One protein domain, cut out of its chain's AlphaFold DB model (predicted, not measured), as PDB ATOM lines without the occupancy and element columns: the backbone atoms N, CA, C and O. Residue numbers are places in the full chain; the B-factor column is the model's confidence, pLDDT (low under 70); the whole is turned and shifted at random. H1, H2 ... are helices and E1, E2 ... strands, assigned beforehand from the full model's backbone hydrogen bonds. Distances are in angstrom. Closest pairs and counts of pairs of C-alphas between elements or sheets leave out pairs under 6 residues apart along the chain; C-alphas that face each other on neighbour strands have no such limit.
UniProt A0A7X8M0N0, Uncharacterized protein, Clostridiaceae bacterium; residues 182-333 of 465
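What this domain is: This is residues 182 to 333 of the 465 residues of an uncharacterized protein of Clostridiaceae bacterium (UniProt A0A7X8M0N0). A long, twisted ribbon of three strands, E1, E4 and E5, has helix H3 crossing one face, with H5 side by side with H3, and H4 over E5 near the ribbon's far end. On the opposite face the short helix H1 packs on E4, with H2 beside H1, and beyond them a loose extension ends in the small hairpin E2 and E3, whose residues 219 to 224 stick out. The printed part has 152 residues, with five named helices and five named strands in the order E1 H1 E2 E3 H2 H3 H4 E4 E5 H5; the larger sheet, E1 - E4 - E5, is antiparallel, and the class is mixed. The whole is loose, with a radius of gyration of the C-alphas of 19.4 A, and spans 60 by 40 by 26 A.

Where its parts are: Find C-alpha 184 at (-8.666, 31.537, -22.117); from there E1 runs to residue 190. Next come H1, residues 197 to 201, E2, residues 218 to 220, E3, residues 223 to 225, and H2, residues 234 to 243, 14.0 A long. H3, residues 251 to 266, begins at C-alpha 251 (-0.663, 30.185, -26.125) and is 22.1 A long; H4, residues 268 to 280, is 19.0 A long. E4, residues 290 to 301, measures 34.4 A and E5, residues 306 to 316, 31.5 A. H5, residues 322 to 330, ends at C-alpha 330 (5.649, 18.238, -20.499).

How they stand to each other: Look first at the hairpin E4 and E5, antiparallel, where N 297 and O 309 are 2.8 A apart. E1 is antiparallel to E4 on its other side, with N 188 and O 298 at 2.8 A. H3 is on this sheet at a height of 9.2 A; on the local plane it stands at 62 degrees to E1, only just across the strands. H5 touches H3 at a shallow tilt of 11 degrees, opposite ways, the closest C-alphas being those of Lys 256 and Tyr 329, 6.1 A apart. H4 is over E5, with the C-alphas of Phe 271 and Leu 314 closest at 5.6 A. On the opposite face from H3, H1 is over E4 at a height of 8.6 A and touches H2, the C-alphas of Ala 200 and Arg 241 being closest at 5.4 A. In the hairpin E2 and E3, N 223 and O 220 are 3.3 A apart. In H1 to H5 every O i to N i+4 pair is within hydrogen-bond range.

The domain as a whole: The C-alphas of Ser 221 and Lys 280, 62.0 A apart, are the two farthest apart. The printed part has no cut, and the link from H1 to E2, 16 residues, is long. Mean pLDDT of the printed part is 87.3; residues 217 to 226, 282 and 318 to 320 are under 70.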
ATOM      1  N   SER A 182      -8.611  31.771 -27.646       94.00
ATOM      2  CA  SER A 182      -8.722  33.225 -27.472       94.00
ATOM      3  C   SER A 182      -9.676  33.635 -26.353       94.00
ATOM      4  O   SER A 182      -9.843  34.822 -26.119       94.00
ATOM      5  N   GLU A 183     -10.387  32.678 -25.755       96.88
ATOM      6  CA  GLU A 183     -11.273  32.918 -24.614       96.88
ATOM      7  C   GLU A 183     -10.569  32.615 -23.290       96.88
ATOM      8  O   GLU A 183     -11.126  32.933 -22.247       96.88
ATOM      9  N   VAL A 184      -9.398  31.966 -23.314       97.94
ATOM     10  CA  VAL A 184      -8.666  31.537 -22.117       97.94
ATOM     11  C   VAL A 184      -7.647  32.605 -21.740       97.94
ATOM     12  O   VAL A 184      -6.676  32.798 -22.462       97.94
ATOM     13  N   GLU A 185      -7.850  33.228 -20.579       97.50
ATOM     14  CA  GLU A 185      -6.907  34.182 -19.983       97.50
ATOM     15  C   GLU A 185      -5.731  33.430 -19.338       97.50
ATOM     16  O   GLU A 185      -4.563  33.728 -19.567       97.50
ATOM     17  N   ILE A 186      -6.044  32.418 -18.525       97.75
ATOM     18  CA  ILE A 186      -5.074  31.590 -17.804       97.75
ATOM     19  C   ILE A 186      -5.716  30.243 -17.471       97.75
ATOM     20  O   ILE A 186      -6.926  30.151 -17.236       97.75
ATOM     21  N   MET A 187      -4.931  29.170 -17.452       97.06
ATOM     22  CA  MET A 187      -5.441  27.834 -17.152       97.06
ATOM     23  C   MET A 187      -4.548  27.066 -16.188       97.06
ATOM     24  O   MET A 187      -3.399  27.429 -15.964       97.06
ATOM     25  N   CYS A 188      -5.109  26.003 -15.617       96.88
ATOM     26  CA  CYS A 188      -4.411  25.017 -14.813       96.88
ATOM     27  C   CYS A 188      -4.717  23.607 -15.336       96.88
ATOM     28  O   CYS A 188      -5.891  23.240 -15.451       96.88
ATOM     29  N   LEU A 189      -3.675  22.805 -15.568       97.19
ATOM     30  CA  LEU A 189      -3.768  21.352 -15.744       97.19
ATOM     31  C   LEU A 189      -3.025  20.651 -14.604       97.19
ATOM     32  O   LEU A 189      -1.816  20.790 -14.483       97.19
ATOM     33  N   ASN A 190      -3.703  19.878 -13.763       93.75
ATOM     34  CA  ASN A 190      -3.060  19.224 -12.616       93.75
ATOM     35  C   ASN A 190      -3.560  17.783 -12.431       93.75
ATOM     36  O   ASN A 190      -4.595  17.411 -12.981       93.75
ATOM     37  N   THR A 191      -2.833  16.956 -11.680       92.62
ATOM     38  CA  THR A 191      -3.219  15.565 -11.368       92.62
ATOM     39  C   THR A 191      -3.995  15.427 -10.072       92.62
ATOM     40  O   THR A 191      -4.635  14.403  -9.829       92.62
ATOM     41  N   TYR A 192      -3.986  16.473  -9.252       86.88
ATOM     42  CA  TYR A 192      -4.754  16.545  -8.025       86.88
ATOM     43  C   TYR A 192      -5.463  17.885  -7.907       86.88
ATOM     44  O   TYR A 192      -5.136  18.885  -8.548       86.88
ATOM     45  N   LEU A 193      -6.472  17.867  -7.052       74.19
ATOM     46  CA  LEU A 193      -7.286  19.019  -6.762       74.19
ATOM     47  C   LEU A 193      -6.611  19.876  -5.687       74.19
ATOM     48  O   LEU A 193      -6.479  19.445  -4.543       74.19
ATOM     49  N   ASP A 194      -6.242  21.104  -6.041       80.12
ATOM     50  CA  ASP A 194      -5.686  22.077  -5.106       80.12
ATOM     51  C   ASP A 194      -6.618  23.285  -4.953       80.12
ATOM     52  O   ASP A 194      -6.877  24.031  -5.899       80.12
ATOM     53  N   SER A 195      -7.110  23.499  -3.729       77.00
ATOM     54  CA  SER A 195      -8.054  24.582  -3.413       77.00
ATOM     55  C   SER A 195      -7.539  25.989  -3.713       77.00
ATOM     56  O   SER A 195      -8.341  26.901  -3.904       77.00
ATOM     57  N   SER A 196      -6.222  26.178  -3.766       87.31
ATOM     58  CA  SER A 196      -5.617  27.479  -4.053       87.31
ATOM     59  C   SER A 196      -5.566  27.821  -5.536       87.31
ATOM     60  O   SER A 196      -5.418  28.997  -5.853       87.31
ATOM     61  N   VAL A 197      -5.731  26.843  -6.440       91.19
ATOM     62  CA  VAL A 197      -5.684  27.084  -7.893       91.19
ATOM     63  C   VAL A 197      -6.692  28.161  -8.268       91.19
ATOM     64  O   VAL A 197      -6.384  29.065  -9.031       91.19
ATOM     65  N   ARG A 198      -7.885  28.138  -7.665       89.75
ATOM     66  CA  ARG A 198      -8.906  29.168  -7.902       89.75
ATOM     67  C   ARG A 198      -8.447  30.566  -7.512       89.75
ATOM     68  O   ARG A 198      -8.780  31.503  -8.222       89.75
ATOM     69  N   ILE A 199      -7.676  30.697  -6.436       91.56
ATOM     70  CA  ILE A 199      -7.101  31.977  -6.007       91.56
ATOM     71  C   ILE A 199      -5.936  32.375  -6.915       91.56
ATOM     72  O   ILE A 199      -5.814  33.537  -7.268       91.56
ATOM     73  N   ALA A 200      -5.122  31.421  -7.360       92.94
ATOM     74  CA  ALA A 200      -4.042  31.683  -8.308       92.94
ATOM     75  C   ALA A 200      -4.572  32.181  -9.664       92.94
ATOM     76  O   ALA A 200      -4.026  33.117 -10.253       92.94
ATOM     77  N   LEU A 201      -5.665  31.580 -10.144       94.00
ATOM     78  CA  LEU A 201      -6.316  31.971 -11.388       94.00
ATOM     79  C   LEU A 201      -7.169  33.228 -11.202       94.00
ATOM     80  O   LEU A 201      -7.136  34.084 -12.076       94.00
ATOM     81  N   ARG A 202      -7.877  33.390 -10.075       92.56
ATOM     82  CA  ARG A 202      -8.707  34.562  -9.741       92.56
ATOM     83  C   ARG A 202      -8.345  35.177  -8.381       92.56
ATOM     84  O   ARG A 202      -9.073  34.967  -7.407       92.56
ATOM     85  N   PRO A 203      -7.231  35.935  -8.297       91.88
ATOM     86  CA  PRO A 203      -6.751  36.535  -7.047       91.88
ATOM     87  C   PRO A 203      -7.748  37.490  -6.389       91.88
ATOM     88  O   PRO A 203      -7.673  37.730  -5.189       91.88
ATOM     89  N   GLU A 204      -8.706  38.007  -7.154       89.06
ATOM     90  CA  GLU A 204      -9.786  38.874  -6.690       89.06
ATOM     91  C   GLU A 204     -10.733  38.157  -5.707       89.06
ATOM     92  O   GLU A 204     -11.386  38.812  -4.896       89.06
ATOM     93  N   ASP A 205     -10.773  36.817  -5.728       86.88
ATOM     94  CA  ASP A 205     -11.512  35.993  -4.761       86.88
ATOM     95  C   ASP A 205     -10.750  35.784  -3.437       86.88
ATOM     96  O   ASP A 205     -11.242  35.098  -2.530       86.88
ATOM     97  N   TYR A 206      -9.533  36.325  -3.311       87.06
ATOM     98  CA  TYR A 206      -8.742  36.193  -2.098       87.06
ATOM     99  C   TYR A 206      -9.434  36.865  -0.908       87.06
ATOM    100  O   TYR A 206      -9.516  38.084  -0.776       87.06
ATOM    101  N   ASP A 207      -9.892  36.023   0.004       83.56
ATOM    102  CA  ASP A 207     -10.337  36.404   1.338       83.56
ATOM    103  C   ASP A 207      -9.225  36.107   2.369       83.56
ATOM    104  O   ASP A 207      -8.910  34.929   2.575       83.56
ATOM    105  N   PRO A 208      -8.652  37.122   3.049       80.88
ATOM    106  CA  PRO A 208      -7.599  36.937   4.047       80.88
ATOM    107  C   PRO A 208      -7.979  35.999   5.196       80.88
ATOM    108  O   PRO A 208      -7.103  35.384   5.786       80.88
ATOM    109  N   GLU A 209      -9.260  35.862   5.545       74.56
ATOM    110  CA  GLU A 209      -9.697  34.975   6.630       74.56
ATOM    111  C   GLU A 209      -9.795  33.523   6.177       74.56
ATOM    112  O   GLU A 209      -9.469  32.589   6.918       74.56
ATOM    113  N   MET A 210     -10.257  33.317   4.948       77.25
ATOM    114  CA  MET A 210     -10.398  31.981   4.376       77.25
ATOM    115  C   MET A 210      -9.075  31.445   3.846       77.25
ATOM    116  O   MET A 210      -8.860  30.237   3.891       77.25
ATOM    117  N   HIS A 211      -8.194  32.331   3.389       85.19
ATOM    118  CA  HIS A 211      -6.952  31.993   2.701       85.19
ATOM    119  C   HIS A 211      -5.701  32.412   3.477       85.19
ATOM    120  O   HIS A 211      -4.604  32.373   2.926       85.19
ATOM    121  N   SER A 212      -5.828  32.741   4.769       80.62
ATOM    122  CA  SER A 212      -4.678  33.006   5.649       80.62
ATOM    123  C   SER A 212      -3.676  31.853   5.680       80.62
ATOM    124  O   SER A 212      -2.511  32.068   5.981       80.62
ATOM    125  N   TYR A 213      -4.122  30.625   5.393       83.31
ATOM    126  CA  TYR A 213      -3.262  29.443   5.323       83.31
ATOM    127  C   TYR A 213      -2.225  29.522   4.195       83.31
ATOM    128  O   TYR A 213      -1.230  28.811   4.257       83.31
ATOM    129  N   LEU A 214      -2.446  30.369   3.180       85.31
ATOM    130  CA  LEU A 214      -1.483  30.603   2.107       85.31
ATOM    131  C   LEU A 214      -0.296  31.449   2.568       85.31
ATOM    132  O   LEU A 214       0.737  31.406   1.919       85.31
ATOM    133  N   ILE A 215      -0.424  32.194   3.668       84.38
ATOM    134  CA  ILE A 215       0.555  33.198   4.093       84.38
ATOM    135  C   ILE A 215       1.395  32.653   5.261       84.38
ATOM    136  O   ILE A 215       0.812  32.108   6.205       84.38
ATOM    137  N   PRO A 216       2.734  32.806   5.243       75.06
ATOM    138  CA  PRO A 216       3.612  32.400   6.323       75.06
ATOM    139  C   PRO A 216       3.298  33.125   7.619       75.06
ATOM    140  O   PRO A 216       3.182  34.353   7.687       75.06
ATOM    141  N   THR A 217       3.221  32.347   8.692       68.06
ATOM    142  CA  THR A 217       3.191  32.883  10.047       68.06
ATOM    143  C   THR A 217       4.607  33.275  10.436       68.06
ATOM    144  O   THR A 217       5.429  32.406  10.713       68.06
ATOM    145  N   HIS A 218       4.900  34.572  10.465       61.84
ATOM    146  CA  HIS A 218       6.203  35.060  10.901       61.84
ATOM    147  C   HIS A 218       6.279  35.071  12.436       61.84
ATOM    148  O   HIS A 218       5.386  35.586  13.117       61.84
ATOM    149  N   GLU A 219       7.352  34.507  12.994       49.12
ATOM    150  CA  GLU A 219       7.644  34.596  14.421       49.12
ATOM    151  C   GLU A 219       8.290  35.956  14.715       49.12
ATOM    152  O   GLU A 219       9.461  36.183  14.429       49.12
ATOM    153  N   TYR A 220       7.526  36.885  15.293       42.41
ATOM    154  CA  TYR A 220       8.083  38.129  15.819       42.41
ATOM    155  C   TYR A 220       7.936  38.129  17.341       42.41
ATOM    156  O   TYR A 220       6.831  38.211  17.883       42.41
ATOM    157  N   SER A 221       9.061  38.070  18.059       43.69
ATOM    158  CA  SER A 221       9.129  38.273  19.518       43.69
ATOM    159  C   SER A 221       8.272  37.315  20.374       43.69
ATOM    160  O   SER A 221       7.658  37.736  21.356       43.69
ATOM    161  N   GLY A 222       8.192  36.031  20.005       50.16
ATOM    162  CA  GLY A 222       7.443  35.026  20.777       50.16
ATOM    163  C   GLY A 222       5.917  35.193  20.729       50.16
ATOM    164  O   GLY A 222       5.200  34.627  21.555       50.16
ATOM    165  N   LYS A 223       5.399  35.978  19.774       47.53
ATOM    166  CA  LYS A 223       3.971  36.061  19.454       47.53
ATOM    167  C   LYS A 223       3.765  35.674  17.994       47.53
ATOM    168  O   LYS A 223       4.210  36.385  17.099       47.53
ATOM    169  N   PHE A 224       3.045  34.579  17.759       53.94
ATOM    170  CA  PHE A 224       2.550  34.220  16.432       53.94
ATOM    171  C   PHE A 224       1.543  35.284  15.977       53.94
ATOM    172  O   PHE A 224       0.388  35.274  16.410       53.94
ATOM    173  N   ARG A 225       1.965  36.237  15.139       53.97
ATOM    174  CA  ARG A 225       1.043  37.158  14.466       53.97
ATOM    175  C   ARG A 225       0.845  36.688  13.034       53.97
ATOM    176  O   ARG A 225       1.711  36.861  12.187       53.97
ATOM    177  N   ASN A 226      -0.310  36.079  12.787       64.44
ATOM    178  CA  ASN A 226      -0.800  35.855  11.436       64.44
ATOM    179  C   ASN A 226      -1.553  37.118  10.995       64.44
ATOM    180  O   ASN A 226      -2.713  37.304  11.367       64.44
ATOM    181  N   GLU A 227      -0.882  38.007  10.267       72.81
ATOM    182  CA  GLU A 227      -1.506  39.182   9.651       72.81
ATOM    183  C   GLU A 227      -1.478  39.009   8.125       72.81
ATOM    184  O   GLU A 227      -0.622  39.590   7.458       72.81
ATOM    185  N   PRO A 228      -2.379  38.182   7.553       80.31
ATOM    186  CA  PRO A 228      -2.453  38.024   6.108       80.31
ATOM    187  C   PRO A 228      -2.759  39.384   5.457       80.31
ATOM    188  O   PRO A 228      -3.551  40.164   6.011       80.31
ATOM    189  N   PRO A 229      -2.156  39.694   4.295       84.25
ATOM    190  CA  PRO A 229      -2.402  40.953   3.610       84.25
ATOM    191  C   PRO A 229      -3.888  41.061   3.258       84.25
ATOM    192  O   PRO A 229      -4.578  40.060   3.108       84.25
ATOM    193  N   ARG A 230      -4.424  42.278   3.132       84.69
ATOM    194  CA  ARG A 230      -5.841  42.449   2.750       84.69
ATOM    195  C   ARG A 230      -6.105  42.086   1.291       84.69
ATOM    196  O   ARG A 230      -7.211  41.676   0.967       84.69
ATOM    197  N   VAL A 231      -5.100  42.282   0.446       88.38
ATOM    198  CA  VAL A 231      -5.095  42.012  -0.992       88.38
ATOM    199  C   VAL A 231      -3.731  41.412  -1.315       88.38
ATOM    200  O   VAL A 231      -2.731  41.825  -0.725       88.38
ATOM    201  N   LEU A 232      -3.681  40.429  -2.209       89.56
ATOM    202  CA  LEU A 232      -2.414  39.865  -2.672       89.56
ATOM    203  C   LEU A 232      -1.662  40.903  -3.519       89.56
ATOM    204  O   LEU A 232      -2.281  41.589  -4.329       89.56
ATOM    205  N   SER A 233      -0.348  41.038  -3.312       91.44
ATOM    206  CA  SER A 233       0.500  41.834  -4.201       91.44
ATOM    207  C   SER A 233       0.803  41.042  -5.472       91.44
ATOM    208  O   SER A 233       0.570  39.831  -5.520       91.44
ATOM    209  N   ASP A 234       1.366  41.702  -6.480       93.44
ATOM    210  CA  ASP A 234       1.780  41.029  -7.712       93.44
ATOM    211  C   ASP A 234       2.829  39.942  -7.433       93.44
ATOM    212  O   ASP A 234       2.771  38.868  -8.031       93.44
ATOM    213  N   GLU A 235       3.727  40.153  -6.463       90.06
ATOM    214  CA  GLU A 235       4.689  39.137  -6.018       90.06
ATOM    215  C   GLU A 235       3.997  37.939  -5.361       90.06
ATOM    216  O   GLU A 235       4.320  36.803  -5.699       90.06
ATOM    217  N   HIS A 236       2.999  38.162  -4.491       90.12
ATOM    218  CA  HIS A 236       2.206  37.066  -3.921       90.12
ATOM    219  C   HIS A 236       1.494  36.259  -5.006       90.12
ATOM    220  O   HIS A 236       1.454  35.033  -4.945       90.12
ATOM    221  N   ILE A 237       0.905  36.940  -5.991       92.88
ATOM    222  CA  ILE A 237       0.184  36.292  -7.090       92.88
ATOM    223  C   ILE A 237       1.159  35.486  -7.948       92.88
ATOM    224  O   ILE A 237       0.857  34.347  -8.308       92.88
ATOM    225  N   LYS A 238       2.326  36.057  -8.251       91.81
ATOM    226  CA  LYS A 238       3.385  35.396  -9.010       91.81
ATOM    227  C   LYS A 238       3.889  34.148  -8.287       91.81
ATOM    228  O   LYS A 238       3.818  33.069  -8.867       91.81
ATOM    229  N   GLU A 239       4.306  34.266  -7.025       88.81
ATOM    230  CA  GLU A 239       4.780  33.127  -6.227       88.81
ATOM    231  C   GLU A 239       3.688  32.058  -6.096       88.81
ATOM    232  O   GLU A 239       3.962  30.868  -6.230       88.81
ATOM    233  N   LEU A 240       2.421  32.458  -5.925       90.06
ATOM    234  CA  LEU A 240       1.309  31.512  -5.834       90.06
ATOM    235  C   LEU A 240       1.151  30.713  -7.130       90.06
ATOM    236  O   LEU A 240       1.007  29.492  -7.069       90.06
ATOM    237  N   ARG A 241       1.201  31.379  -8.286       92.06
ATOM    238  CA  ARG A 241       1.101  30.729  -9.600       92.06
ATOM    239  C   ARG A 241       2.298  29.826  -9.882       92.06
ATOM    240  O   ARG A 241       2.095  28.704 -10.324       92.06
ATOM    241  N   GLU A 242       3.513  30.272  -9.569       88.44
ATOM    242  CA  GLU A 242       4.747  29.491  -9.747       88.44
ATOM    243  C   GLU A 242       4.831  28.295  -8.783       88.44
ATOM    244  O   GLU A 242       5.418  27.267  -9.115       88.44
ATOM    245  N   SER A 243       4.209  28.392  -7.602       86.56
ATOM    246  CA  SER A 243       4.179  27.312  -6.608       86.56
ATOM    247  C   SER A 243       3.238  26.158  -6.970       86.56
ATOM    248  O   SER A 243       3.334  25.082  -6.370       86.56
ATOM    249  N   ILE A 244       2.307  26.380  -7.904       90.25
ATOM    250  CA  ILE A 244       1.274  25.416  -8.280       90.25
ATOM    251  C   ILE A 244       1.588  24.861  -9.671       90.25
ATOM    252  O   ILE A 244       1.579  25.611 -10.649       90.25
ATOM    253  N   PRO A 245       1.795  23.540  -9.801       92.25
ATOM    254  CA  PRO A 245       2.094  22.950 -11.092       92.25
ATOM    255  C   PRO A 245       0.957  23.134 -12.094       92.25
ATOM    256  O   PRO A 245      -0.223  23.008 -11.752       92.25
ATOM    257  N   GLY A 246       1.334  23.346 -13.356       94.75
ATOM    258  CA  GLY A 246       0.392  23.349 -14.466       94.75
ATOM    259  C   GLY A 246      -0.366  24.652 -14.700       94.75
ATOM    260  O   GLY A 246      -1.279  24.626 -15.524       94.75
ATOM    261  N   ILE A 247      -0.030  25.753 -14.014       96.44
ATOM    262  CA  ILE A 247      -0.627  27.074 -14.264       96.44
ATOM    263  C   ILE A 247       0.123  27.806 -15.378       96.44
ATOM    264  O   ILE A 247       1.301  28.118 -15.227       96.44
ATOM    265  N   PHE A 248      -0.573  28.125 -16.472       96.88
ATOM    266  CA  PHE A 248       0.012  28.805 -17.630       96.88
ATOM    267  C   PHE A 248      -0.992  29.718 -18.347       96.88
ATOM    268  O   PHE A 248      -2.178  29.402 -18.458       96.88
ATOM    269  N   ASP A 249      -0.484  30.821 -18.891       95.56
ATOM    270  CA  ASP A 249      -1.164  31.767 -19.793       95.56
ATOM    271  C   ASP A 249      -0.573  31.741 -21.225       95.56
ATOM    272  O   ASP A 249      -1.024  32.439 -22.133       95.56
ATOM    273  N   ASN A 250       0.435  30.895 -21.460       95.00
ATOM    274  CA  ASN A 250       1.109  30.764 -22.746       95.00
ATOM    275  C   ASN A 250       0.215  30.085 -23.805       95.00
ATOM    276  O   ASN A 250      -0.330  29.002 -23.586       95.00
ATOM    277  N   TYR A 251       0.149  30.675 -25.004       96.06
ATOM    278  CA  TYR A 251      -0.663  30.185 -26.125       96.06
ATOM    279  C   TYR A 251      -0.369  28.733 -26.550       96.06
ATOM    280  O   TYR A 251      -1.299  27.973 -26.832       96.06
ATOM    281  N   GLU A 252       0.904  28.338 -26.626       97.19
ATOM    282  CA  GLU A 252       1.317  26.990 -27.030       97.19
ATOM    283  C   GLU A 252       0.872  25.957 -25.989       97.19
ATOM    284  O   GLU A 252       0.260  24.941 -26.336       97.19
ATOM    285  N   VAL A 253       1.071  26.276 -24.706       97.94
ATOM    286  CA  VAL A 253       0.641  25.438 -23.582       97.94
ATOM    287  C   VAL A 253      -0.888  25.327 -23.535       97.94
ATOM    288  O   VAL A 253      -1.420  24.218 -23.481       97.94
ATOM    289  N   ILE A 254      -1.616  26.445 -23.644       98.06
ATOM    290  CA  ILE A 254      -3.089  26.466 -23.711       98.06
ATOM    291  C   ILE A 254      -3.582  25.613 -24.885       98.06
ATOM    292  O   ILE A 254      -4.505  24.811 -24.730       98.06
ATOM    293  N   THR A 255      -2.963  25.743 -26.060       97.94
ATOM    294  CA  THR A 255      -3.332  24.960 -27.245       97.94
ATOM    295  C   THR A 255      -3.130  23.467 -27.008       97.94
ATOM    296  O   THR A 255      -4.029  22.679 -27.312       97.94
ATOM    297  N   LYS A 256      -2.000  23.066 -26.417       98.31
ATOM    298  CA  LYS A 256      -1.716  21.660 -26.116       98.31
ATOM    299  C   LYS A 256      -2.670  21.087 -25.063       98.31
ATOM    300  O   LYS A 256      -3.204  19.998 -25.259       98.31
ATOM    301  N   VAL A 257      -2.974  21.828 -23.999       98.25
ATOM    302  CA  VAL A 257      -3.947  21.395 -22.979       98.25
ATOM    303  C   VAL A 257      -5.355  21.272 -23.557       98.25
ATOM    304  O   VAL A 257      -6.057  20.306 -23.254       98.25
ATOM    305  N   ARG A 258      -5.756  22.169 -24.465       97.88
ATOM    306  CA  ARG A 258      -7.020  22.030 -25.206       97.88
ATOM    307  C   ARG A 258      -7.037  20.790 -26.101       97.88
ATOM    308  O   ARG A 258      -8.081  20.147 -26.191       97.88
ATOM    309  N   GLN A 259      -5.920  20.432 -26.740       98.06
ATOM    310  CA  GLN A 259      -5.801  19.186 -27.514       98.06
ATOM    311  C   GLN A 259      -5.968  17.953 -26.619       98.06
ATOM    312  O   GLN A 259      -6.758  17.075 -26.955       98.06
ATOM    313  N   ILE A 260      -5.303  17.920 -25.458       98.31
ATOM    314  CA  ILE A 260      -5.463  16.846 -24.462       98.31
ATOM    315  C   ILE A 260      -6.929  16.748 -24.019       98.31
ATOM    316  O   ILE A 260      -7.516  15.669 -24.037       98.31
ATOM    317  N   HIS A 261      -7.543  17.879 -23.669       98.00
ATOM    318  CA  HIS A 261      -8.941  17.933 -23.247       98.00
ATOM    319  C   HIS A 261      -9.891  17.429 -24.349       98.00
ATOM    320  O   HIS A 261     -10.789  16.636 -24.070       98.00
ATOM    321  N   SER A 262      -9.655  17.823 -25.604       97.75
ATOM    322  CA  SER A 262     -10.454  17.377 -26.757       97.75
ATOM    323  C   SER A 262     -10.322  15.875 -26.976       97.75
ATOM    324  O   SER A 262     -11.337  15.195 -27.087       97.75
ATOM    325  N   TYR A 263      -9.098  15.339 -26.923       97.44
ATOM    326  CA  TYR A 263      -8.857  13.901 -27.024       97.44
ATOM    327  C   TYR A 263      -9.633  13.123 -25.957       97.44
ATOM    328  O   TYR A 263     -10.270  12.121 -26.274       97.44
ATOM    329  N   ILE A 264      -9.624  13.589 -24.705       97.19
ATOM    330  CA  ILE A 264     -10.340  12.926 -23.608       97.19
ATOM    331  C   ILE A 264     -11.843  12.869 -23.894       97.19
ATOM    332  O   ILE A 264     -12.444  11.802 -23.783       97.19
ATOM    333  N   VAL A 265     -12.440  13.998 -24.285       95.88
ATOM    334  CA  VAL A 265     -13.876  14.100 -24.585       95.88
ATOM    335  C   VAL A 265     -14.260  13.240 -25.792       95.88
ATOM    336  O   VAL A 265     -15.261  12.530 -25.749       95.88
ATOM    337  N   GLU A 266     -13.462  13.260 -26.858       96.06
ATOM    338  CA  GLU A 266     -13.707  12.476 -28.075       96.06
ATOM    339  C   GLU A 266     -13.560  10.963 -27.847       96.06
ATOM    340  O   GLU A 266     -14.199  10.169 -28.538       96.06
ATOM    341  N   ASN A 267     -12.761  10.560 -26.852       95.12
ATOM    342  CA  ASN A 267     -12.448   9.165 -26.544       95.12
ATOM    343  C   ASN A 267     -13.055   8.683 -25.217       95.12
ATOM    344  O   ASN A 267     -12.580   7.711 -24.638       95.12
ATOM    345  N   GLU A 268     -14.139   9.296 -24.739       93.19
ATOM    346  CA  GLU A 268     -14.846   8.892 -23.512       93.19
ATOM    347  C   GLU A 268     -15.109   7.373 -23.430       93.19
ATOM    348  O   GLU A 268     -14.882   6.740 -22.394       93.19
ATOM    349  N   ASN A 269     -15.562   6.770 -24.537       91.94
ATOM    350  CA  ASN A 269     -15.884   5.344 -24.593       91.94
ATOM    351  C   ASN A 269     -14.672   4.453 -24.292       91.94
ATOM    352  O   ASN A 269     -14.842   3.436 -23.625       91.94
ATOM    353  N   LEU A 270     -13.469   4.853 -24.718       91.88
ATOM    354  CA  LEU A 270     -12.231   4.121 -24.443       91.88
ATOM    355  C   LEU A 270     -12.013   3.977 -22.933       91.88
ATOM    356  O   LEU A 270     -11.780   2.880 -22.431       91.88
ATOM    357  N   PHE A 271     -12.139   5.078 -22.192       92.12
ATOM    358  CA  PHE A 271     -11.931   5.078 -20.742       92.12
ATOM    359  C   PHE A 271     -13.023   4.287 -20.016       92.12
ATOM    360  O   PHE A 271     -12.716   3.468 -19.151       92.12
ATOM    361  N   LYS A 272     -14.291   4.439 -20.426       89.25
ATOM    362  CA  LYS A 272     -15.411   3.655 -19.873       89.25
ATOM    363  C   LYS A 272     -15.274   2.154 -20.143       89.25
ATOM    364  O   LYS A 272     -15.720   1.333 -19.340       89.25
ATOM    365  N   GLU A 273     -14.718   1.763 -21.285       89.69
ATOM    366  CA  GLU A 273     -14.444   0.358 -21.594       89.69
ATOM    367  C   GLU A 273     -13.306  -0.196 -20.737       89.69
ATOM    368  O   GLU A 273     -13.461  -1.284 -20.181       89.69
ATOM    369  N   ASN A 274     -12.232   0.570 -20.539       90.38
ATOM    370  CA  ASN A 274     -11.138   0.184 -19.647       90.38
ATOM    371  C   ASN A 274     -11.624  -0.021 -18.209       90.38
ATOM    372  O   ASN A 274     -11.293  -1.034 -17.595       90.38
ATOM    373  N   GLU A 275     -12.474   0.870 -17.689       87.50
ATOM    374  CA  GLU A 275     -13.098   0.686 -16.375       87.50
ATOM    375  C   GLU A 275     -13.880  -0.633 -16.309       87.50
ATOM    376  O   GLU A 275     -13.711  -1.412 -15.369       87.50
ATOM    377  N   LYS A 276     -14.695  -0.948 -17.325       86.12
ATOM    378  CA  LYS A 276     -15.437  -2.221 -17.384       86.12
ATOM    379  C   LYS A 276     -14.515  -3.437 -17.458       86.12
ATOM    380  O   LYS A 276     -14.880  -4.486 -16.932       86.12
ATOM    381  N   LEU A 277     -13.376  -3.331 -18.143       85.69
ATOM    382  CA  LEU A 277     -12.381  -4.400 -18.220       85.69
ATOM    383  C   LEU A 277     -11.722  -4.631 -16.859       85.69
ATOM    384  O   LEU A 277     -11.690  -5.770 -16.405       85.69
ATOM    385  N   MET A 278     -11.310  -3.565 -16.169       84.00
ATOM    386  CA  MET A 278     -10.741  -3.654 -14.822       84.00
ATOM    387  C   MET A 278     -11.724  -4.285 -13.827       84.00
ATOM    388  O   MET A 278     -11.351  -5.173 -13.072       84.00
ATOM    389  N   HIS A 279     -13.010  -3.918 -13.874       82.00
ATOM    390  CA  HIS A 279     -14.033  -4.531 -13.013       82.00
ATOM    391  C   HIS A 279     -14.247  -6.032 -13.282       82.00
ATOM    392  O   HIS A 279     -14.773  -6.740 -12.422       82.00
ATOM    393  N   LYS A 280     -13.877  -6.531 -14.469       81.94
ATOM    394  CA  LYS A 280     -13.929  -7.961 -14.808       81.94
ATOM    395  C   LYS A 280     -12.671  -8.721 -14.381       81.94
ATOM    396  O   LYS A 280     -12.721  -9.951 -14.361       81.94
ATOM    397  N   ASP A 281     -11.581  -8.036 -14.033       77.44
ATOM    398  CA  ASP A 281     -10.361  -8.655 -13.505       77.44
ATOM    399  C   ASP A 281     -10.539  -9.043 -12.030       77.44
ATOM    400  O   ASP A 281      -9.977  -8.459 -11.107       77.44
ATOM    401  N   ILE A 282     -11.375 -10.056 -11.801       68.94
ATOM    402  CA  ILE A 282     -11.756 -10.531 -10.463       68.94
ATOM    403  C   ILE A 282     -10.544 -11.100  -9.702       68.94
ATOM    404  O   ILE A 282     -10.542 -11.133  -8.473       68.94
ATOM    405  N   THR A 283      -9.518 -11.564 -10.422       72.62
ATOM    406  CA  THR A 283      -8.299 -12.144  -9.843       72.62
ATOM    407  C   THR A 283      -7.200 -11.109  -9.603       72.62
ATOM    408  O   THR A 283      -6.217 -11.445  -8.943       72.62
ATOM    409  N   GLY A 284      -7.353  -9.879 -10.111       74.94
ATOM    410  CA  GLY A 284      -6.364  -8.804 -10.005       74.94
ATOM    411  C   GLY A 284      -5.061  -9.086 -10.755       74.94
ATOM    412  O   GLY A 284      -4.052  -8.440 -10.489       74.94
ATOM    413  N   GLN A 285      -5.049 -10.071 -11.658       75.00
ATOM    414  CA  GLN A 285      -3.834 -10.502 -12.360       75.00
ATOM    415  C   GLN A 285      -3.379  -9.502 -13.424       75.00
ATOM    416  O   GLN A 285      -2.240  -9.567 -13.880       75.00
ATOM    417  N   GLN A 286      -4.269  -8.607 -13.844       76.12
ATOM    418  CA  GLN A 286      -4.020  -7.579 -14.845       76.12
ATOM    419  C   GLN A 286      -3.992  -6.180 -14.228       76.12
ATOM    420  O   GLN A 286      -3.874  -5.211 -14.971       76.12
ATOM    421  N   ALA A 287      -4.078  -6.057 -12.898       74.06
ATOM    422  CA  ALA A 287      -4.115  -4.770 -12.207       74.06
ATOM    423  C   ALA A 287      -2.929  -3.870 -12.593       74.06
ATOM    424  O   ALA A 287      -3.135  -2.695 -12.881       74.06
ATOM    425  N   ASP A 288      -1.727  -4.442 -12.713       76.88
ATOM    426  CA  ASP A 288      -0.503  -3.719 -13.092       76.88
ATOM    427  C   ASP A 288      -0.522  -3.200 -14.540       76.88
ATOM    428  O   ASP A 288       0.241  -2.300 -14.894       76.88
ATOM    429  N   LEU A 289      -1.401  -3.748 -15.388       81.75
ATOM    430  CA  LEU A 289      -1.602  -3.257 -16.748       81.75
ATOM    431  C   LEU A 289      -2.442  -1.985 -16.765       81.75
ATOM    432  O   LEU A 289      -2.393  -1.276 -17.758       81.75
ATOM    433  N   PHE A 290      -3.218  -1.677 -15.727       86.38
ATOM    434  CA  PHE A 290      -4.044  -0.476 -15.723       86.38
ATOM    435  C   PHE A 290      -3.327   0.688 -15.039       86.38
ATOM    436  O   PHE A 290      -2.878   0.578 -13.899       86.38
ATOM    437  N   LYS A 291      -3.270   1.841 -15.710       86.88
ATOM    438  CA  LYS A 291      -2.728   3.079 -15.134       86.88
ATOM    439  C   LYS A 291      -3.849   4.093 -14.949       86.88
ATOM    440  O   LYS A 291      -4.737   4.224 -15.790       86.88
ATOM    441  N   ASN A 292      -3.824   4.809 -13.826       88.81
ATOM    442  CA  ASN A 292      -4.780   5.876 -13.559       88.81
ATOM    443  C   ASN A 292      -4.169   7.234 -13.931       88.81
ATOM    444  O   ASN A 292      -3.142   7.639 -13.387       88.81
ATOM    445  N   ARG A 293      -4.823   7.944 -14.848       92.19
ATOM    446  CA  ARG A 293      -4.473   9.287 -15.316       92.19
ATOM    447  C   ARG A 293      -5.529  10.272 -14.816       92.19
ATOM    448  O   ARG A 293      -6.423  10.689 -15.550       92.19
ATOM    449  N   ASN A 294      -5.442  10.635 -13.538       93.56
ATOM    450  CA  ASN A 294      -6.293  11.687 -12.983       93.56
ATOM    451  C   ASN A 294      -5.870  13.044 -13.550       93.56
ATOM    452  O   ASN A 294      -4.700  13.404 -13.446       93.56
ATOM    453  N   LEU A 295      -6.806  13.790 -14.132       95.56
ATOM    454  CA  LEU A 295      -6.548  15.100 -14.728       95.56
ATOM    455  C   LEU A 295      -7.641  16.099 -14.348       95.56
ATOM    456  O   LEU A 295      -8.836  15.835 -14.492       95.56
ATOM    457  N   TYR A 296      -7.210  17.271 -13.903       95.38
ATOM    458  CA  TYR A 296      -8.044  18.399 -13.518       95.38
ATOM    459  C   TYR A 296      -7.720  19.576 -14.423       95.38
ATOM    460  O   TYR A 296      -6.574  20.012 -14.490       95.38
ATOM    461  N   PHE A 297      -8.744  20.090 -15.095       95.88
ATOM    462  CA  PHE A 297      -8.665  21.250 -15.967       95.88
ATOM    463  C   PHE A 297      -9.437  22.391 -15.326       95.88
ATOM    464  O   PHE A 297     -10.613  22.221 -14.996       95.88
ATOM    465  N   ILE A 298      -8.811  23.555 -15.194       95.44
ATOM    466  CA  ILE A 298      -9.486  24.789 -14.790       95.44
ATOM    467  C   ILE A 298      -9.053  25.885 -15.754       95.44
ATOM    468  O   ILE A 298      -7.882  26.241 -15.795       95.44
ATOM    469  N   TYR A 299      -9.993  26.420 -16.524       96.31
ATOM    470  CA  TYR A 299      -9.772  27.573 -17.392       96.31
ATOM    471  C   TYR A 299     -10.445  28.785 -16.756       96.31
ATOM    472  O   TYR A 299     -11.656  28.739 -16.525       96.31
ATOM    473  N   ARG A 300      -9.691  29.855 -16.488       96.12
ATOM    474  CA  ARG A 300     -10.265  31.193 -16.307       96.12
ATOM    475  C   ARG A 300     -10.411  31.810 -17.691       96.12
ATOM    476  O   ARG A 300      -9.447  31.862 -18.455       96.12
ATOM    477  N   LEU A 301     -11.632  32.206 -18.015       97.12
ATOM    478  CA  LEU A 301     -11.936  32.851 -19.280       97.12
ATOM    479  C   LEU A 301     -11.767  34.369 -19.165       97.12
ATOM    480  O   LEU A 301     -11.840  34.911 -18.065       97.12
ATOM    481  N   GLU A 302     -11.613  35.041 -20.302       96.62
ATOM    482  CA  GLU A 302     -11.481  36.508 -20.409       96.62
ATOM    483  C   GLU A 302     -12.650  37.282 -19.765       96.62
ATOM    484  O   GLU A 302     -12.507  38.429 -19.347       96.62
ATOM    485  N   ASP A 303     -13.832  36.665 -19.650       94.12
ATOM    486  CA  ASP A 303     -14.993  37.247 -18.962       94.12
ATOM    487  C   ASP A 303     -14.971  37.045 -17.428       94.12
ATOM    488  O   ASP A 303     -15.920  37.414 -16.730       94.12
ATOM    489  N   GLY A 304     -13.901  36.447 -16.894       90.94
ATOM    490  CA  GLY A 304     -13.704  36.127 -15.479       90.94
ATOM    491  C   GLY A 304     -14.438  34.869 -14.997       90.94
ATOM    492  O   GLY A 304     -14.375  34.534 -13.803       90.94
ATOM    493  N   SER A 305     -15.156  34.168 -15.880       90.81
ATOM    494  CA  SER A 305     -15.820  32.905 -15.557       90.81
ATOM    495  C   SER A 305     -14.846  31.721 -15.577       90.81
ATOM    496  O   SER A 305     -13.743  31.793 -16.115       90.81
ATOM    497  N   PHE A 306     -15.250  30.615 -14.946       91.75
ATOM    498  CA  PHE A 306     -14.468  29.381 -14.911       91.75
ATOM    499  C   PHE A 306     -15.129  28.278 -15.734       91.75
ATOM    500  O   PHE A 306     -16.341  28.060 -15.636       91.75
ATOM    501  N   LEU A 307     -14.310  27.503 -16.444       93.94
ATOM    502  CA  LEU A 307     -14.676  26.195 -16.977       93.94
ATOM    503  C   LEU A 307     -13.808  25.124 -16.321       93.94
ATOM    504  O   LEU A 307     -12.587  25.163 -16.438       93.94
ATOM    505  N   GLU A 308     -14.440  24.157 -15.653       92.62
ATOM    506  CA  GLU A 308     -13.730  23.129 -14.881       92.62
ATOM    507  C   GLU A 308     -14.096  21.718 -15.301       92.62
ATOM    508  O   GLU A 308     -15.279  21.403 -15.458       92.62
ATOM    509  N   ARG A 309     -13.097  20.845 -15.419       94.50
ATOM    510  CA  ARG A 309     -13.306  19.416 -15.632       94.50
ATOM    511  C   ARG A 309     -12.403  18.592 -14.742       94.50
ATOM    512  O   ARG A 309     -11.264  18.963 -14.481       94.50
ATOM    513  N   GLN A 310     -12.930  17.460 -14.302       93.62
ATOM    514  CA  GLN A 310     -12.200  16.469 -13.532       93.62
ATOM    515  C   GLN A 310     -12.410  15.109 -14.174       93.62
ATOM    516  O   GLN A 310     -13.542  14.641 -14.277       93.62
ATOM    517  N   TYR A 311     -11.317  14.461 -14.548       94.19
ATOM    518  CA  TYR A 311     -11.333  13.137 -15.138       94.19
ATOM    519  C   TYR A 311     -10.516  12.168 -14.288       94.19
ATOM    520  O   TYR A 311      -9.386  12.470 -13.913       94.19
ATOM    521  N   SER A 312     -11.092  10.999 -14.016       91.50
ATOM    522  CA  SER A 312     -10.380   9.821 -13.519       91.50
ATOM    523  C   SER A 312     -10.278   8.850 -14.685       91.50
ATOM    524  O   SER A 312     -11.242   8.153 -14.988       91.50
ATOM    525  N   LEU A 313      -9.163   8.884 -15.412       92.81
ATOM    526  CA  LEU A 313      -9.023   8.157 -16.671       92.81
ATOM    527  C   LEU A 313      -8.253   6.867 -16.437       92.81
ATOM    528  O   LEU A 313      -7.068   6.900 -16.115       92.81
ATOM    529  N   LEU A 314      -8.907   5.729 -16.645       90.31
ATOM    530  CA  LEU A 314      -8.228   4.445 -16.614       90.31
ATOM    531  C   LEU A 314      -7.694   4.096 -18.006       90.31
ATOM    532  O   LEU A 314      -8.453   4.013 -18.976       90.31
ATOM    533  N   THR A 315      -6.390   3.872 -18.109       87.19
ATOM    534  CA  THR A 315      -5.741   3.391 -19.329       87.19
ATOM    535  C   THR A 315      -5.394   1.919 -19.181       87.19
ATOM    536  O   THR A 315      -4.977   1.487 -18.111       87.19
ATOM    537  N   TYR A 316      -5.597   1.134 -20.240       78.94
ATOM    538  CA  TYR A 316      -5.057  -0.218 -20.335       78.94
ATOM    539  C   TYR A 316      -3.701  -0.147 -21.028       78.94
ATOM    540  O   TYR A 316      -3.618   0.307 -22.169       78.94
ATOM    541  N   GLN A 317      -2.665  -0.579 -20.320       72.31
ATOM    542  CA  GLN A 317      -1.259  -0.306 -20.600       72.31
ATOM    543  C   GLN A 317      -1.007   1.214 -20.706       72.31
ATOM    544  O   GLN A 317      -1.826   2.027 -20.255       72.31
ATOM    545  N   ASP A 318       0.129   1.613 -21.277       63.06
ATOM    546  CA  ASP A 318       0.328   3.006 -21.676       63.06
ATOM    547  C   ASP A 318      -0.688   3.341 -22.779       63.06
ATOM    548  O   ASP A 318      -0.673   2.740 -23.858       63.06
ATOM    549  N   ASN A 319      -1.603   4.285 -22.521       62.66
ATOM    550  CA  ASN A 319      -2.516   4.756 -23.565       62.66
ATOM    551  C   ASN A 319      -1.692   5.530 -24.581       62.66
ATOM    552  O   ASN A 319      -1.232   6.636 -24.301       62.66
ATOM    553  N   THR A 320      -1.524   4.938 -25.756       68.88
ATOM    554  CA  THR A 320      -0.543   5.373 -26.748       68.88
ATOM    555  C   THR A 320      -0.681   6.837 -27.146       68.88
ATOM    556  O   THR A 320       0.341   7.475 -27.382       68.88
ATOM    557  N   GLU A 321      -1.894   7.396 -27.180       91.75
ATOM    558  CA  GLU A 321      -2.087   8.783 -27.616       91.75
ATOM    559  C   GLU A 321      -2.258   9.772 -26.455       91.75
ATOM    560  O   GLU A 321      -1.653  10.841 -26.501       91.75
ATOM    561  N   LEU A 322      -2.987   9.433 -25.377       94.94
ATOM    562  CA  LEU A 322      -3.091  10.340 -24.217       94.94
ATOM    563  C   LEU A 322      -1.716  10.578 -23.592       94.94
ATOM    564  O   LEU A 322      -1.319  11.720 -23.362       94.94
ATOM    565  N   ASP A 323      -0.983   9.496 -23.348       92.94
ATOM    566  CA  ASP A 323       0.313   9.560 -22.691       92.94
ATOM    567  C   ASP A 323       1.341  10.241 -23.606       92.94
ATOM    568  O   ASP A 323       2.229  10.941 -23.127       92.94
ATOM    569  N   LYS A 324       1.210  10.115 -24.931       94.75
ATOM    570  CA  LYS A 324       2.015  10.878 -25.894       94.75
ATOM    571  C   LYS A 324       1.704  12.376 -25.837       94.75
ATOM    572  O   LYS A 324       2.636  13.168 -25.722       94.75
ATOM    573  N   LEU A 325       0.430  12.776 -25.854       97.62
ATOM    574  CA  LEU A 325       0.036  14.187 -25.754       97.62
ATOM    575  C   LEU A 325       0.502  14.823 -24.434       97.62
ATOM    576  O   LEU A 325       0.934  15.974 -24.426       97.62
ATOM    577  N   LEU A 326       0.452  14.072 -23.332       97.00
ATOM    578  CA  LEU A 326       0.959  14.513 -22.031       97.00
ATOM    579  C   LEU A 326       2.488  14.665 -22.027       97.00
ATOM    580  O   LEU A 326       2.990  15.646 -21.483       97.00
ATOM    581  N   ARG A 327       3.234  13.761 -22.677       96.69
ATOM    582  CA  ARG A 327       4.691  13.913 -22.856       96.69
ATOM    583  C   ARG A 327       5.042  15.121 -23.723       96.69
ATOM    584  O   ARG A 327       5.944  15.872 -23.373       96.69
ATOM    585  N   GLU A 328       4.308  15.351 -24.813       97.88
ATOM    586  CA  GLU A 328       4.471  16.552 -25.645       97.88
ATOM    587  C   GLU A 328       4.188  17.837 -24.856       97.88
ATOM    588  O   GLU A 328       4.904  18.819 -25.016       97.88
ATOM    589  N   TYR A 329       3.171  17.830 -23.990       98.19
ATOM    590  CA  TYR A 329       2.879  18.932 -23.074       98.19
ATOM    591  C   TYR A 329       4.020  19.180 -22.087       98.19
ATOM    592  O   TYR A 329       4.464  20.314 -21.949       98.19
ATOM    593  N   LEU A 330       4.537  18.131 -21.446       97.50
ATOM    594  CA  LEU A 330       5.649  18.238 -20.499       97.50
ATOM    595  C   LEU A 330       6.962  18.667 -21.165       97.50
ATOM    596  O   LEU A 330       7.822  19.225 -20.494       97.50
ATOM    597  N   ALA A 331       7.119  18.428 -22.466       97.31
ATOM    598  CA  ALA A 331       8.270  18.884 -23.237       97.31
ATOM    599  C   ALA A 331       8.228  20.388 -23.575       97.31
ATOM    600  O   ALA A 331       9.236  20.927 -24.035       97.31
ATOM    601  N   LEU A 332       7.093  21.069 -23.371       97.94
ATOM    602  CA  LEU A 332       7.000  22.514 -23.577       97.94
ATOM    603  C   LEU A 332       7.805  23.277 -22.508       97.94
ATOM    604  O   LEU A 332       7.858  22.842 -21.352       97.94
ATOM    605  N   PRO A 333       8.403  24.435 -22.854       95.94
ATOM    606  CA  PRO A 333       9.250  25.190 -21.932       95.94
ATOM    607  C   PRO A 333       8.548  25.539 -20.612       95.94
ATOM    608  O   PRO A 333       7.463  26.118 -20.616       95.94
TER     609      PRO A 333